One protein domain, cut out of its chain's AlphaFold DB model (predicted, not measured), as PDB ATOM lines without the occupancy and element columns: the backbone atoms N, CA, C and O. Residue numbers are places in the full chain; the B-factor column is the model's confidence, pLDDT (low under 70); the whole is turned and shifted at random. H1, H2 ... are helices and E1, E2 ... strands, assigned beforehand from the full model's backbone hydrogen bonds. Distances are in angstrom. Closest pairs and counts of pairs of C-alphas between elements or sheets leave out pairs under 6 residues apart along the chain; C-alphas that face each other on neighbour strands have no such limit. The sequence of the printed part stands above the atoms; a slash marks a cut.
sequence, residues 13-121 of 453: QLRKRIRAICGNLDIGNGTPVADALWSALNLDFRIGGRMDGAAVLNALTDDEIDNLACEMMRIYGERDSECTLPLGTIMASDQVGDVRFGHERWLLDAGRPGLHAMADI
ATOM      1  N   GLN A  13     384.635 442.601 408.655       86.12
ATOM      2  CA  GLN A  13     383.507 442.080 407.886       86.12
ATOM      3  C   GLN A  13     383.961 441.232 406.693       86.12
ATOM      4  O   GLN A  13     383.427 440.136 406.513       86.12
ATOM      5  N   LEU A  14     384.947 441.689 405.911       89.25
ATOM      6  CA  LEU A  14     385.471 440.906 404.787       89.25
ATOM      7  C   LEU A  14     386.162 439.633 405.284       89.25
ATOM      8  O   LEU A  14     385.867 438.552 404.780       89.25
ATOM      9  N   ARG A  15     386.982 439.724 406.341       90.69
ATOM     10  CA  ARG A  15     387.628 438.549 406.953       90.69
ATOM     11  C   ARG A  15     386.609 437.494 407.389       90.69
ATOM     12  O   ARG A  15     386.804 436.300 407.170       90.69
ATOM     13  N   LYS A  16     385.488 437.927 407.981       90.56
ATOM     14  CA  LYS A  16     384.391 437.030 408.372       90.56
ATOM     15  C   LYS A  16     383.699 436.397 407.161       90.56
ATOM     16  O   LYS A  16     383.375 435.214 407.228       90.56
ATOM     17  N   ARG A  17     383.476 437.157 406.081       93.50
ATOM     18  CA  ARG A  17     382.898 436.642 404.825       93.50
ATOM     19  C   ARG A  17     383.805 435.595 404.181       93.50
ATOM     20  O   ARG A  17     383.329 434.503 403.904       93.50
ATOM     21  N   ILE A  18     385.105 435.875 404.061       93.38
ATOM     22  CA  ILE A  18     386.104 434.930 403.532       93.38
ATOM     23  C   ILE A  18     386.078 433.615 404.313       93.38
ATOM     24  O   ILE A  18     385.938 432.551 403.720       93.38
ATOM     25  N   ARG A  19     386.118 433.670 405.651       93.75
ATOM     26  CA  ARG A  19     386.031 432.459 406.485       93.75
ATOM     27  C   ARG A  19     384.724 431.686 406.302       93.75
ATOM     28  O   ARG A  19     384.737 430.464 406.373       93.75
ATOM     29  N   ALA A  20     383.604 432.375 406.088       94.06
ATOM     30  CA  ALA A  20     382.319 431.721 405.860       94.06
ATOM     31  C   ALA A  20     382.259 430.999 404.502       94.06
ATOM     32  O   ALA A  20     381.668 429.927 404.429       94.06
ATOM     33  N   ILE A  21     382.876 431.574 403.465       94.75
ATOM     34  CA  ILE A  21     382.891 431.030 402.100       94.75
ATOM     35  C   ILE A  21     383.906 429.890 401.985       94.75
ATOM     36  O   ILE A  21     383.540 428.779 401.617       94.75
ATOM     37  N   CYS A  22     385.160 430.127 402.377       92.19
ATOM     38  CA  CYS A  22     386.222 429.124 402.282       92.19
ATOM     39  C   CYS A  22     386.052 427.973 403.290       92.19
ATOM     40  O   CYS A  22     386.659 426.917 403.130       92.19
ATOM     41  N   GLY A  23     385.261 428.164 404.352       89.75
ATOM     42  CA  GLY A  23     384.991 427.139 405.359       89.75
ATOM     43  C   GLY A  23     386.271 426.548 405.964       89.75
ATOM     44  O   GLY A  23     387.122 427.278 406.468       89.75
ATOM     45  N   ASN A  24     386.388 425.218 405.904       87.19
ATOM     46  CA  ASN A  24     387.537 424.452 406.408       87.19
ATOM     47  C   ASN A  24     388.489 423.999 405.287       87.19
ATOM     48  O   ASN A  24     389.193 423.004 405.459       87.19
ATOM     49  N   LEU A  25     388.459 424.651 404.121       90.31
ATOM     50  CA  LEU A  25     389.385 424.318 403.042       90.31
ATOM     51  C   LEU A  25     390.832 424.584 403.479       90.31
ATOM     52  O   LEU A  25     391.122 425.581 404.148       90.31
ATOM     53  N   ASP A  26     391.726 423.693 403.065       88.44
ATOM     54  CA  ASP A  26     393.156 423.720 403.364       88.44
ATOM     55  C   ASP A  26     393.949 423.879 402.067       88.44
ATOM     56  O   ASP A  26     393.599 423.264 401.059       88.44
ATOM     57  N   ILE A  27     395.016 424.680 402.086       85.06
ATOM     58  CA  ILE A  27     395.868 424.865 400.898       85.06
ATOM     59  C   ILE A  27     396.674 423.602 400.550       85.06
ATOM     60  O   ILE A  27     397.168 423.458 399.435       85.06
ATOM     61  N   GLY A  28     396.774 422.652 401.474       80.44
ATOM     62  CA  GLY A  28     397.487 421.396 401.302       80.44
ATOM     63  C   GLY A  28     398.704 421.269 402.209       80.44
ATOM     64  O   GLY A  28     399.415 420.279 402.091       80.44
ATOM     65  N   ASN A  29     398.961 422.229 403.103       79.44
ATOM     66  CA  ASN A  29     400.033 422.169 404.102       79.44
ATOM     67  C   ASN A  29     399.561 422.375 405.552       79.44
ATOM     68  O   ASN A  29     400.386 422.568 406.441       79.44
ATOM     69  N   GLY A  30     398.250 422.335 405.804       81.94
ATOM     70  CA  GLY A  30     397.671 422.627 407.118       81.94
ATOM     71  C   GLY A  30     397.296 424.099 407.324       81.94
ATOM     72  O   GLY A  30     396.761 424.443 408.380       81.94
ATOM     73  N   THR A  31     397.564 424.970 406.343       87.62
ATOM     74  CA  THR A  31     397.123 426.368 406.367       87.62
ATOM     75  C   THR A  31     395.697 426.501 405.818       87.62
ATOM     76  O   THR A  31     395.471 426.198 404.638       87.62
ATOM     77  N   PRO A  32     394.744 427.048 406.600       90.94
ATOM     78  CA  PRO A  32     393.406 427.345 406.106       90.94
ATOM     79  C   PRO A  32     393.442 428.323 404.930       90.94
ATOM     80  O   PRO A  32     394.050 429.397 405.016       90.94
ATOM     81  N   VAL A  33     392.712 428.002 403.860       92.69
ATOM     82  CA  VAL A  33     392.613 428.846 402.653       92.69
ATOM     83  C   VAL A  33     392.150 430.257 403.004       92.69
ATOM     84  O   VAL A  33     392.649 431.228 402.446       92.69
ATOM     85  N   ALA A  34     391.250 430.387 403.980       92.94
ATOM     86  CA  ALA A  34     390.740 431.674 404.431       92.94
ATOM     87  C   ALA A  34     391.834 432.610 404.972       92.94
ATOM     88  O   ALA A  34     391.807 433.808 404.691       92.94
ATOM     89  N   ASP A  35     392.779 432.092 405.763       91.31
ATOM     90  CA  ASP A  35     393.830 432.909 406.381       91.31
ATOM     91  C   ASP A  35     394.931 433.251 405.368       91.31
ATOM     92  O   ASP A  35     395.428 434.380 405.344       91.31
ATOM     93  N   ALA A  36     395.252 432.326 404.461       91.19
ATOM     94  CA  ALA A  36     396.138 432.605 403.337       91.19
ATOM     95  C   ALA A  36     395.535 433.644 402.377       91.19
ATOM     96  O   ALA A  36     396.215 434.611 402.038       91.19
ATOM     97  N   LEU A  37     394.257 433.506 401.997       93.12
ATOM     98  CA  LEU A  37     393.549 434.478 401.155       93.12
ATOM     99  C   LEU A  37     393.467 435.845 401.821       93.12
ATOM    100  O   LEU A  37     393.753 436.856 401.186       93.12
ATOM    101  N   TRP A  38     393.156 435.891 403.115       92.38
ATOM    102  CA  TRP A  38     393.195 437.141 403.870       92.38
ATOM    103  C   TRP A  38     394.577 437.804 403.819       92.38
ATOM    104  O   TRP A  38     394.678 439.001 403.548       92.38
ATOM    105  N   SER A  39     395.640 437.021 404.014       91.06
ATOM    106  CA  SER A  39     397.018 437.515 403.934       91.06
ATOM    107  C   SER A  39     397.345 438.036 402.533       91.06
ATOM    108  O   SER A  39     397.865 439.140 402.398       91.06
ATOM    109  N   ALA A  40     396.966 437.304 401.481       91.69
ATOM    110  CA  ALA A  40     397.182 437.706 400.094       91.69
ATOM    111  C   ALA A  40     396.448 439.010 399.741       91.69
ATOM    112  O   ALA A  40     397.028 439.877 399.095       91.69
ATOM    113  N   LEU A  41     395.210 439.200 400.208       91.69
ATOM    114  CA  LEU A  41     394.454 440.438 399.984       91.69
ATOM    115  C   LEU A  41     395.031 441.627 400.763       91.69
ATOM    116  O   LEU A  41     395.042 442.746 400.253       91.69
ATOM    117  N   ASN A  42     395.552 441.405 401.972       87.94
ATOM    118  CA  ASN A  42     396.293 442.435 402.705       87.94
ATOM    119  C   ASN A  42     397.582 442.831 401.973       87.94
ATOM    120  O   ASN A  42     397.916 444.018 401.908       87.94
ATOM    121  N   LEU A  43     398.288 441.858 401.393       86.94
ATOM    122  CA  LEU A  43     399.465 442.111 400.565       86.94
ATOM    123  C   LEU A  43     399.099 442.869 399.292       86.94
ATOM    124  O   LEU A  43     399.764 443.850 398.971       86.94
ATOM    125  N   ASP A  44     398.015 442.487 398.621       89.50
ATOM    126  CA  ASP A  44     397.486 443.183 397.447       89.50
ATOM    127  C   ASP A  44     397.086 444.627 397.776       89.50
ATOM    128  O   ASP A  44     397.409 445.548 397.031       89.50
ATOM    129  N   PHE A  45     396.462 444.865 398.935       86.00
ATOM    130  CA  PHE A  45     396.147 446.215 399.411       86.00
ATOM    131  C   PHE A  45     397.405 447.048 399.657       86.00
ATOM    132  O   PHE A  45     397.474 448.213 399.258       86.00
ATOM    133  N   ARG A  46     398.418 446.440 400.279       82.44
ATOM    134  CA  ARG A  46     399.693 447.092 400.586       82.44
ATOM    135  C   ARG A  46     400.502 447.407 399.323       82.44
ATOM    136  O   ARG A  46     401.077 448.487 399.241       82.44
ATOM    137  N   ILE A  47     400.564 446.478 398.369       80.31
ATOM    138  CA  ILE A  47     401.409 446.567 397.167       80.31
ATOM    139  C   ILE A  47     400.693 447.317 396.038       80.31
ATOM    140  O   ILE A  47     401.305 448.150 395.372       80.31
ATOM    141  N   GLY A  48     399.398 447.064 395.842       75.62
ATOM    142  CA  GLY A  48     398.609 447.629 394.748       75.62
ATOM    143  C   GLY A  48     398.419 449.145 394.834       75.62
ATOM    144  O   GLY A  48     398.166 449.787 393.816       75.62
ATOM    145  N   GLY A  49     398.544 449.748 396.026       69.69
ATOM    146  CA  GLY A  49     398.612 451.208 396.206       69.69
ATOM    147  C   GLY A  49     397.383 451.992 395.720       69.69
ATOM    148  O   GLY A  49     397.444 453.211 395.548       69.69
ATOM    149  N   ARG A  50     396.260 451.308 395.471       77.88
ATOM    150  CA  ARG A  50     395.024 451.901 394.954       77.88
ATOM    151  C   ARG A  50     394.299 452.689 396.041       77.88
ATOM    152  O   ARG A  50     393.914 452.125 397.062       77.88
ATOM    153  N   MET A  51     394.021 453.971 395.787       76.44
ATOM    154  CA  MET A  51     393.279 454.824 396.735       76.44
ATOM    155  C   MET A  51     391.852 454.323 397.010       76.44
ATOM    156  O   MET A  51     391.321 454.545 398.094       76.44
ATOM    157  N   ASP A  52     391.237 453.636 396.048       81.94
ATOM    158  CA  ASP A  52     389.922 453.001 396.173       81.94
ATOM    159  C   ASP A  52     390.001 451.526 396.605       81.94
ATOM    160  O   ASP A  52     388.969 450.859 396.683       81.94
ATOM    161  N   GLY A  53     391.195 451.007 396.914       84.12
ATOM    162  CA  GLY A  53     391.418 449.576 397.121       84.12
ATOM    163  C   GLY A  53     390.541 448.977 398.217       84.12
ATOM    164  O   GLY A  53     390.002 447.887 398.060       84.12
ATOM    165  N   ALA A  54     390.283 449.737 399.284       84.88
ATOM    166  CA  ALA A  54     389.421 449.280 400.365       84.88
ATOM    167  C   ALA A  54     387.957 449.107 399.925       84.88
ATOM    168  O   ALA A  54     387.275 448.190 400.385       84.88
ATOM    169  N   ALA A  55     387.462 449.969 399.034       86.06
ATOM    170  CA  ALA A  55     386.115 449.849 398.487       86.06
ATOM    171  C   ALA A  55     386.017 448.652 397.533       86.06
ATOM    172  O   ALA A  55     385.053 447.896 397.616       86.06
ATOM    173  N   VAL A  56     387.041 448.442 396.696       89.06
ATOM    174  CA  VAL A  56     387.123 447.300 395.772       89.06
ATOM    175  C   VAL A  56     387.107 445.976 396.535       89.06
ATOM    176  O   VAL A  56     386.269 445.125 396.255       89.06
ATOM    177  N   LEU A  57     387.961 445.821 397.553       91.06
ATOM    178  CA  LEU A  57     388.034 444.585 398.341       91.06
ATOM    179  C   LEU A  57     386.737 444.290 399.107       91.06
ATOM    180  O   LEU A  57     386.304 443.144 399.176       91.06
ATOM    181  N   ASN A  58     386.079 445.311 399.664       89.00
ATOM    182  CA  ASN A  58     384.798 445.114 400.354       89.00
ATOM    183  C   ASN A  58     383.629 444.828 399.394       89.00
ATOM    184  O   ASN A  58     382.628 444.251 399.824       89.00
ATOM    185  N   ALA A  59     383.748 445.224 398.123       91.88
ATOM    186  CA  ALA A  59     382.741 444.998 397.090       91.88
ATOM    187  C   ALA A  59     382.825 443.612 396.432       91.88
ATOM    188  O   ALA A  59     381.915 443.275 395.676       91.88
ATOM    189  N   LEU A  60     383.856 442.811 396.742       93.88
ATOM    190  CA  LEU A  60     383.971 441.438 396.249       93.88
ATOM    191  C   LEU A  60     382.702 440.640 396.572       93.88
ATOM    192  O   LEU A  60     382.209 440.630 397.712       93.88
ATOM    193  N   THR A  61     382.171 439.985 395.550       95.50
ATOM    194  CA  THR A  61     381.056 439.044 395.640       95.50
ATOM    195  C   THR A  61     381.516 437.721 396.242       95.50
ATOM    196  O   THR A  61     382.709 437.422 396.295       95.50
ATOM    197  N   ASP A  62     380.568 436.920 396.724       95.75
ATOM    198  CA  ASP A  62     380.901 435.622 397.316       95.75
ATOM    199  C   ASP A  62     381.506 434.667 396.263       95.75
ATOM    200  O   ASP A  62     382.482 433.982 396.564       95.75
ATOM    201  N   ASP A  63     381.021 434.714 395.013       96.19
ATOM    202  CA  ASP A  63     381.572 433.948 393.883       96.19
ATOM    203  C   ASP A  63     383.004 434.389 393.524       96.19
ATOM    204  O   ASP A  63     383.851 433.563 393.194       96.19
ATOM    205  N   GLU A  64     383.316 435.688 393.586       95.31
ATOM    206  CA  GLU A  64     384.687 436.174 393.363       95.31
ATOM    207  C   GLU A  64     385.640 435.703 394.465       95.31
ATOM    208  O   GLU A  64     386.775 435.330 394.171       95.31
ATOM    209  N   ILE A  65     385.187 435.677 395.722       95.19
ATOM    210  CA  ILE A  65     385.980 435.163 396.847       95.19
ATOM    211  C   ILE A  65     386.243 433.660 396.681       95.19
ATOM    212  O   ILE A  65     387.377 433.224 396.880       95.19
ATOM    213  N   ASP A  66     385.231 432.879 396.299       95.12
ATOM    214  CA  ASP A  66     385.366 431.435 396.074       95.12
ATOM    215  C   ASP A  66     386.319 431.121 394.906       95.12
ATOM    216  O   ASP A  66     387.232 430.301 395.033       95.12
ATOM    217  N   ASN A  67     386.195 431.855 393.795       94.56
ATOM    218  CA  ASN A  67     387.109 431.726 392.659       94.56
ATOM    219  C   ASN A  67     388.555 432.093 393.034       94.56
ATOM    220  O   ASN A  67     389.482 431.373 392.666       94.56
ATOM    221  N   LEU A  68     388.764 433.171 393.801       94.69
ATOM    222  CA  LEU A  68     390.096 433.547 394.295       94.69
ATOM    223  C   LEU A  68     390.683 432.471 395.214       94.69
ATOM    224  O   LEU A  68     391.863 432.151 395.100       94.69
ATOM    225  N   ALA A  69     389.869 431.889 396.096       93.38
ATOM    226  CA  ALA A  69     390.285 430.790 396.961       93.38
ATOM    227  C   ALA A  69     390.746 429.567 396.143       93.38
ATOM    228  O   ALA A  69     391.787 428.980 396.447       93.38
ATOM    229  N   CYS A  70     390.019 429.224 395.076       92.25
ATOM    230  CA  CYS A  70     390.378 428.135 394.167       92.25
ATOM    231  C   CYS A  70     391.679 428.409 393.399       92.25
ATOM    232  O   CYS A  70     392.561 427.550 393.366       92.25
ATOM    233  N   GLU A  71     391.833 429.610 392.836       91.88
ATOM    234  CA  GLU A  71     393.069 430.017 392.153       91.88
ATOM    235  C   GLU A  71     394.270 430.023 393.100       91.88
ATOM    236  O   GLU A  71     395.354 429.584 392.725       91.88
ATOM    237  N   MET A  72     394.087 430.454 394.350       88.94
ATOM    238  CA  MET A  72     395.152 430.389 395.347       88.94
ATOM    239  C   MET A  72     395.590 428.953 395.614       88.94
ATOM    240  O   MET A  72     396.781 428.675 395.524       88.94
ATOM    241  N   MET A  73     394.658 428.035 395.893       89.56
ATOM    242  CA  MET A  73     395.001 426.620 396.102       89.56
ATOM    243  C   MET A  73     395.788 426.045 394.919       89.56
ATOM    244  O   MET A  73     396.786 425.356 395.124       89.56
ATOM    245  N   ARG A  74     395.380 426.379 393.687       89.69
ATOM    246  CA  ARG A  74     396.105 425.992 392.474       89.69
ATOM    247  C   ARG A  74     397.530 426.550 392.470       89.69
ATOM    248  O   ARG A  74     398.471 425.796 392.250       89.69
ATOM    249  N   ILE A  75     397.701 427.836 392.771       88.38
ATOM    250  CA  ILE A  75     399.012 428.495 392.716       88.38
ATOM    251  C   ILE A  75     400.002 427.923 393.727       88.38
ATOM    252  O   ILE A  75     401.156 427.682 393.385       88.38
ATOM    253  N   TYR A  76     399.569 427.642 394.954       83.12
ATOM    254  CA  TYR A  76     400.467 427.035 395.945       83.12
ATOM    255  C   TYR A  76     400.802 425.575 395.638       83.12
ATOM    256  O   TYR A  76     401.853 425.096 396.069       83.12
ATOM    257  N   GLY A  77     399.923 424.870 394.919       77.88
ATOM    258  CA  GLY A  77     400.111 423.472 394.533       77.88
ATOM    259  C   GLY A  77     400.919 423.268 393.248       77.88
ATOM    260  O   GLY A  77     401.455 422.179 393.039       77.88
ATOM    261  N   GLU A  78     401.035 424.289 392.395       81.31
ATOM    262  CA  GLU A  78     401.638 424.194 391.061       81.31
ATOM    263  C   GLU A  78     402.853 425.117 390.911       81.31
ATOM    264  O   GLU A  78     402.820 426.287 391.292       81.31
ATOM    265  N   ARG A  79     403.924 424.603 390.293       80.75
ATOM    266  CA  ARG A  79     405.078 425.420 389.880       80.75
ATOM    267  C   ARG A  79     404.725 426.280 388.668       80.75
ATOM    268  O   ARG A  79     403.914 425.859 387.844       80.75
ATOM    269  N   ASP A  80     405.386 427.428 388.544       82.38
ATOM    270  CA  ASP A  80     405.286 428.345 387.401       82.38
ATOM    271  C   ASP A  80     403.844 428.808 387.119       82.38
ATOM    272  O   ASP A  80     403.418 428.961 385.972       82.38
ATOM    273  N   SER A  81     403.068 429.002 388.184       87.69
ATOM    274  CA  SER A  81     401.661 429.395 388.128       87.69
ATOM    275  C   SER A  81     401.478 430.837 388.603       87.69
ATOM    276  O   SER A  81     402.187 431.297 389.491       87.69
ATOM    277  N   GLU A  82     400.525 431.575 388.028       92.38
ATOM    278  CA  GLU A  82     400.234 432.953 388.441       92.38
ATOM    279  C   GLU A  82     398.734 433.272 388.434       92.38
ATOM    280  O   GLU A  82     397.958 432.653 387.701       92.38
ATOM    281  N   CYS A  83     398.331 434.252 389.247       92.06
ATOM    282  CA  CYS A  83     397.050 434.948 389.130       92.06
ATOM    283  C   CYS A  83     397.203 436.438 389.440       92.06
ATOM    284  O   CYS A  83     398.157 436.890 390.077       92.06
ATOM    285  N   THR A  84     396.223 437.214 388.982       92.25
ATOM    286  CA  THR A  84     396.095 438.632 389.318       92.25
ATOM    287  C   THR A  84     395.072 438.790 390.434       92.25
ATOM    288  O   THR A  84     393.930 438.353 390.297       92.25
ATOM    289  N   LEU A  85     395.479 439.427 391.528       93.00
ATOM    290  CA  LEU A  85     394.603 439.755 392.647       93.00
ATOM    291  C   LEU A  85     393.727 440.987 392.349       93.00
ATOM    292  O   LEU A  85     394.012 441.730 391.405       93.00
ATOM    293  N   PRO A  86     392.647 441.226 393.119       92.38
ATOM    294  CA  PRO A  86     391.636 442.242 392.804       92.38
ATOM    295  C   PRO A  86     392.147 443.676 392.599       92.38
ATOM    296  O   PRO A  86     391.522 444.459 391.879       92.38
ATOM    297  N   LEU A  87     393.265 444.051 393.222       90.25
ATOM    298  CA  LEU A  87     393.872 445.375 393.079       90.25
ATOM    299  C   LEU A  87     394.969 445.427 392.011       90.25
ATOM    300  O   LEU A  87     395.503 446.505 391.754       90.25
ATOM    301  N   GLY A  88     395.225 444.309 391.329       87.69
ATOM    302  CA  GLY A  88     396.141 444.196 390.198       87.69
ATOM    303  C   GLY A  88     397.511 443.614 390.544       87.69
ATOM    304  O   GLY A  88     398.347 443.506 389.647       87.69
ATOM    305  N   THR A  89     397.771 443.234 391.801       89.38
ATOM    306  CA  THR A  89     399.040 442.583 392.161       89.38
ATOM    307  C   THR A  89     399.090 441.176 391.575       89.38
ATOM    308  O   THR A  89     398.148 440.398 391.728       89.38
ATOM    309  N   ILE A  90     400.200 440.832 390.922       89.81
ATOM    310  CA  ILE A  90     400.444 439.474 390.426       89.81
ATOM    311  C   ILE A  90     401.021 438.636 391.567       89.81
ATOM    312  O   ILE A  90     402.062 438.989 392.131       89.81
ATOM    313  N   MET A  91     400.343 437.534 391.878       91.31
ATOM    314  CA  MET A  91     400.827 436.471 392.750       91.31
ATOM    315  C   MET A  91     401.301 435.319 391.864       91.31
ATOM    316  O   MET A  91     400.503 434.775 391.104       91.31
ATOM    317  N   ALA A  92     402.579 434.959 391.947       89.44
ATOM    318  CA  ALA A  92     403.183 433.906 391.128       89.44
ATOM    319  C   ALA A  92     403.932 432.888 391.993       89.44
ATOM    320  O   ALA A  92     404.581 433.279 392.950       89.44
ATOM    321  N   SER A  93     403.876 431.604 391.670       86.75
ATOM    322  CA  SER A  93     404.607 430.534 392.354       86.75
ATOM    323  C   SER A  93     405.813 430.117 391.519       86.75
ATOM    324  O   SER A  93     405.656 429.680 390.378       86.75
ATOM    325  N   ASP A  94     407.015 430.246 392.088       75.19
ATOM    326  CA  ASP A  94     408.243 429.720 391.480       75.19
ATOM    327  C   ASP A  94     408.442 428.246 391.904       75.19
ATOM    328  O   ASP A  94     408.878 427.405 391.113       75.19
ATOM    329  N   GLN A  95     408.101 427.901 393.156       74.12
ATOM    330  CA  GLN A  95     408.004 426.519 393.627       74.12
ATOM    331  C   GLN A  95     406.799 426.296 394.549       74.12
ATOM    332  O   GLN A  95     406.267 427.208 395.171       74.12
ATOM    333  N   VAL A  96     406.404 425.027 394.678       73.94
ATOM    334  CA  VAL A  96     405.322 424.589 395.571       73.94
ATOM    335  C   VAL A  96     405.561 425.101 396.995       73.94
ATOM    336  O   VAL A  96     406.624 424.864 397.572       73.94
ATOM    337  N   GLY A  97     404.550 425.757 397.565       72.44
ATOM    338  CA  GLY A  97     404.584 426.313 398.921       72.44
ATOM    339  C   GLY A  97     405.185 427.720 399.044       72.44
ATOM    340  O   GLY A  97     405.077 428.313 400.120       72.44
ATOM    341  N   ASP A  98     405.757 428.284 397.975       82.06
ATOM    342  CA  ASP A  98     406.180 429.685 397.930       82.06
ATOM    343  C   ASP A  98     405.441 430.486 396.868       82.06
ATOM    344  O   ASP A  98     405.095 429.988 395.802       82.06
ATOM    345  N   VAL A  99     405.191 431.753 397.180       87.50
ATOM    346  CA  VAL A  99     404.644 432.704 396.223       87.50
ATOM    347  C   VAL A  99     405.427 433.997 396.248       87.50
ATOM    348  O   VAL A  99     405.955 434.450 397.265       87.50
ATOM    349  N   ARG A 100     405.447 434.630 395.093       87.19
ATOM    350  CA  ARG A 100     406.047 435.910 394.820       87.19
ATOM    351  C   ARG A 100     404.950 436.931 394.567       87.19
ATOM    352  O   ARG A 100     404.115 436.752 393.684       87.19
ATOM    353  N   PHE A 101     405.010 438.033 395.302       82.88
ATOM    354  CA  PHE A 101     404.224 439.239 395.048       82.88
ATOM    355  C   PHE A 101     405.171 440.320 394.536       82.88
ATOM    356  O   PHE A 101     405.968 440.878 395.295       82.88
ATOM    357  N   GLY A 102     405.163 440.575 393.227       75.00
ATOM    358  CA  GLY A 102     406.189 441.416 392.604       75.00
ATOM    359  C   GLY A 102     407.564 440.751 392.692       75.00
ATOM    360  O   GLY A 102     407.865 439.877 391.890       75.00
ATOM    361  N   HIS A 103     408.403 441.118 393.658       67.31
ATOM    362  CA  HIS A 103     409.656 440.391 393.922       67.31
ATOM    363  C   HIS A 103     409.817 440.004 395.396       67.31
ATOM    364  O   HIS A 103     410.897 439.604 395.820       67.31
ATOM    365  N   GLU A 104     408.759 440.151 396.197       75.06
ATOM    366  CA  GLU A 104     408.770 439.693 397.580       75.06
ATOM    367  C   GLU A 104     408.413 438.216 397.594       75.06
ATOM    368  O   GLU A 104     407.392 437.845 397.015       75.06
ATOM    369  N   ARG A 105     409.214 437.390 398.269       82.00
ATOM    370  CA  ARG A 105     408.885 435.980 398.496       82.00
ATOM    371  C   ARG A 105     408.173 435.804 399.826       82.00
ATOM    372  O   ARG A 105     408.684 436.194 400.879       82.00
ATOM    373  N   TRP A 106     407.016 435.174 399.749       86.69
ATOM    374  CA  TRP A 106     406.129 434.866 400.854       86.69
ATOM    375  C   TRP A 106     405.891 433.362 400.888       86.69
ATOM    376  O   TRP A 106     405.823 432.696 399.856       86.69
ATOM    377  N   LEU A 107     405.806 432.825 402.093       86.44
ATOM    378  CA  LEU A 107     405.684 431.401 402.351       86.44
ATOM    379  C   LEU A 107     404.469 431.157 403.227       86.44
ATOM    380  O   LEU A 107     404.135 431.966 404.096       86.44
ATOM    381  N   LEU A 108     403.842 430.009 403.014       86.50
ATOM    382  CA  LEU A 108     402.915 429.461 403.991       86.50
ATOM    383  C   LEU A 108     403.711 428.911 405.176       86.50
ATOM    384  O   LEU A 108     404.792 428.351 405.002       86.50
ATOM    385  N   ASP A 109     403.161 429.031 406.376       84.56
ATOM    386  CA  ASP A 109     403.739 428.440 407.579       84.56
ATOM    387  C   ASP A 109     402.687 427.555 408.244       84.56
ATOM    388  O   ASP A 109     401.726 428.046 408.834       84.56
ATOM    389  N   ALA A 110     402.871 426.235 408.176       80.19
ATOM    390  CA  ALA A 110     401.939 425.274 408.764       80.19
ATOM    391  C   ALA A 110     401.705 425.500 410.275       80.19
ATOM    392  O   ALA A 110     400.676 425.101 410.818       80.19
ATOM    393  N   GLY A 111     402.656 426.131 410.979       81.12
ATOM    394  CA  GLY A 111     402.536 426.494 412.392       81.12
ATOM    395  C   GLY A 111     401.927 427.876 412.650       81.12
ATOM    396  O   GLY A 111     401.542 428.153 413.789       81.12
ATOM    397  N   ARG A 112     401.835 428.740 411.632       86.00
ATOM    398  CA  ARG A 112     401.292 430.105 411.712       86.00
ATOM    399  C   ARG A 112     400.370 430.369 410.510       86.00
ATOM    400  O   ARG A 112     400.869 430.721 409.445       86.00
ATOM    401  N   PRO A 113     399.035 430.257 410.667       83.00
ATOM    402  CA  PRO A 113     398.095 430.426 409.560       83.00
ATOM    403  C   PRO A 113     398.308 431.732 408.785       83.00
ATOM    404  O   PRO A 113     398.404 432.792 409.398       83.00
ATOM    405  N   GLY A 114     398.342 431.659 407.454       87.25
ATOM    406  CA  GLY A 114     398.512 432.819 406.577       87.25
ATOM    407  C   GLY A 114     399.826 432.815 405.798       87.25
ATOM    408  O   GLY A 114     400.500 431.791 405.690       87.25
ATOM    409  N   LEU A 115     400.152 433.972 405.219       88.06
ATOM    410  CA  LEU A 115     401.390 434.188 404.473       88.06
ATOM    411  C   LEU A 115     402.365 435.013 405.291       88.06
ATOM    412  O   LEU A 115     402.005 436.056 405.831       88.06
ATOM    413  N   HIS A 116     403.619 434.582 405.286       85.94
ATOM    414  CA  HIS A 116     404.700 435.235 406.010       85.94
ATOM    415  C   HIS A 116     405.854 435.513 405.060       85.94
ATOM    416  O   HIS A 116     406.171 434.693 404.196       85.94
ATOM    417  N   ALA A 117     406.501 436.664 405.219       81.50
ATOM    418  CA  ALA A 117     407.666 436.983 404.418       81.50
ATOM    419  C   ALA A 117     408.757 435.939 404.674       81.50
ATOM    420  O   ALA A 117     409.019 435.557 405.817       81.50
ATOM    421  N   MET A 118     409.444 435.502 403.618       78.44
ATOM    422  CA  MET A 118     410.502 434.494 403.726       78.44
ATOM    423  C   MET A 118     411.606 434.892 404.724       78.44
ATOM    424  O   MET A 118     412.220 434.029 405.350       78.44
ATOM    425  N   ALA A 119     411.836 436.195 404.907       68.75
ATOM    426  CA  ALA A 119     412.790 436.734 405.875       68.75
ATOM    427  C   ALA A 119     412.389 436.502 407.348       68.75
ATOM    428  O   ALA A 119     413.275 436.417 408.206       68.75
ATOM    429  N   ASP A 120     411.088 436.363 407.620       72.81
ATOM    430  CA  ASP A 120     410.498 436.192 408.955       72.81
ATOM    431  C   ASP A 120     410.207 434.723 409.292       72.81
ATOM    432  O   ASP A 120     409.816 434.385 410.417       72.81
ATOM    433  N   ILE A 121     410.393 433.824 408.324       76.12
ATOM    434  CA  ILE A 121     410.316 432.390 408.561       76.12
ATOM    435  C   ILE A 121     411.571 431.927 409.293       76.12
ATOM    436  O   ILE A 121     412.712 432.207 408.908       76.12
TER     437      ILE A 121
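AT A GLANCE: This is residues 13 to 121 of the 453 residues of an uncharacterized protein of Sphingomonas sp. PAMC26645 (UniProt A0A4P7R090). A strongly twisted sheet of five strands curves past a middle helix, H2; H4 packs on the sheet at E1 and E2, about perpendicular to H2, while H1 and H3 pack on H2 away from the sheet. The printed part has 109 residues, with named helices H1 to H4 followed by named strands E1 to E5, which make an antiparallel sheet in that order, of mixed class. It is compact, with a radius of gyration of the C-alphas of 12.7 A, and spans 31 by 29 by 24 A.

HOW THE PARTS SIT: Start at H1, residues 13 to 22, which touches the hub H2, residues 33 to 48, at Arg 19 and Ala 34, their closest C-alphas, 5.2 A apart. H3, residues 53 to 59, and H2 form a helical hairpin and only just touch, with 3 pairs of C-alphas within 8 A; the closest, Phe 45 and Gly 53, are 6.2 A apart. H4, residues 62 to 77, touches H2 about perpendicular, at 85 degrees, the closest C-alphas being Val 33 and Ala 69, 6.4 A. Next comes a meander, each strand the antiparallel neighbour of the one before: E1, residues 81 to 84, E2, 90 to 93, E3, 98 to 101, E4, 104 to 109, and E5, 112 to 117. Look within hydrogen-bond range for N 83 and O 91, 2.9 A, N 100 and O 92, 2.7 A, N 106 and O 99, 2.8 A, and N 107 and O 116, 2.8 A. In H1 to H4 every O i to N i+4 pair is within that range.

IN THESE COORDINATES: Find C-alpha 13 at (383.507, 442.080, 407.886), where H1 begins. H2 runs 21.2 A, H4 22.9 A and E4 15.9 A; E5 ends at C-alpha 117, (407.666, 436.983, 404.418).

THE WHOLE: The C-alphas farthest apart, Asn 29 and Met 51, are 34.2 A apart. The printed part has no cut and no long link; pLDDT is under 70 at residues 49, 103 and 119.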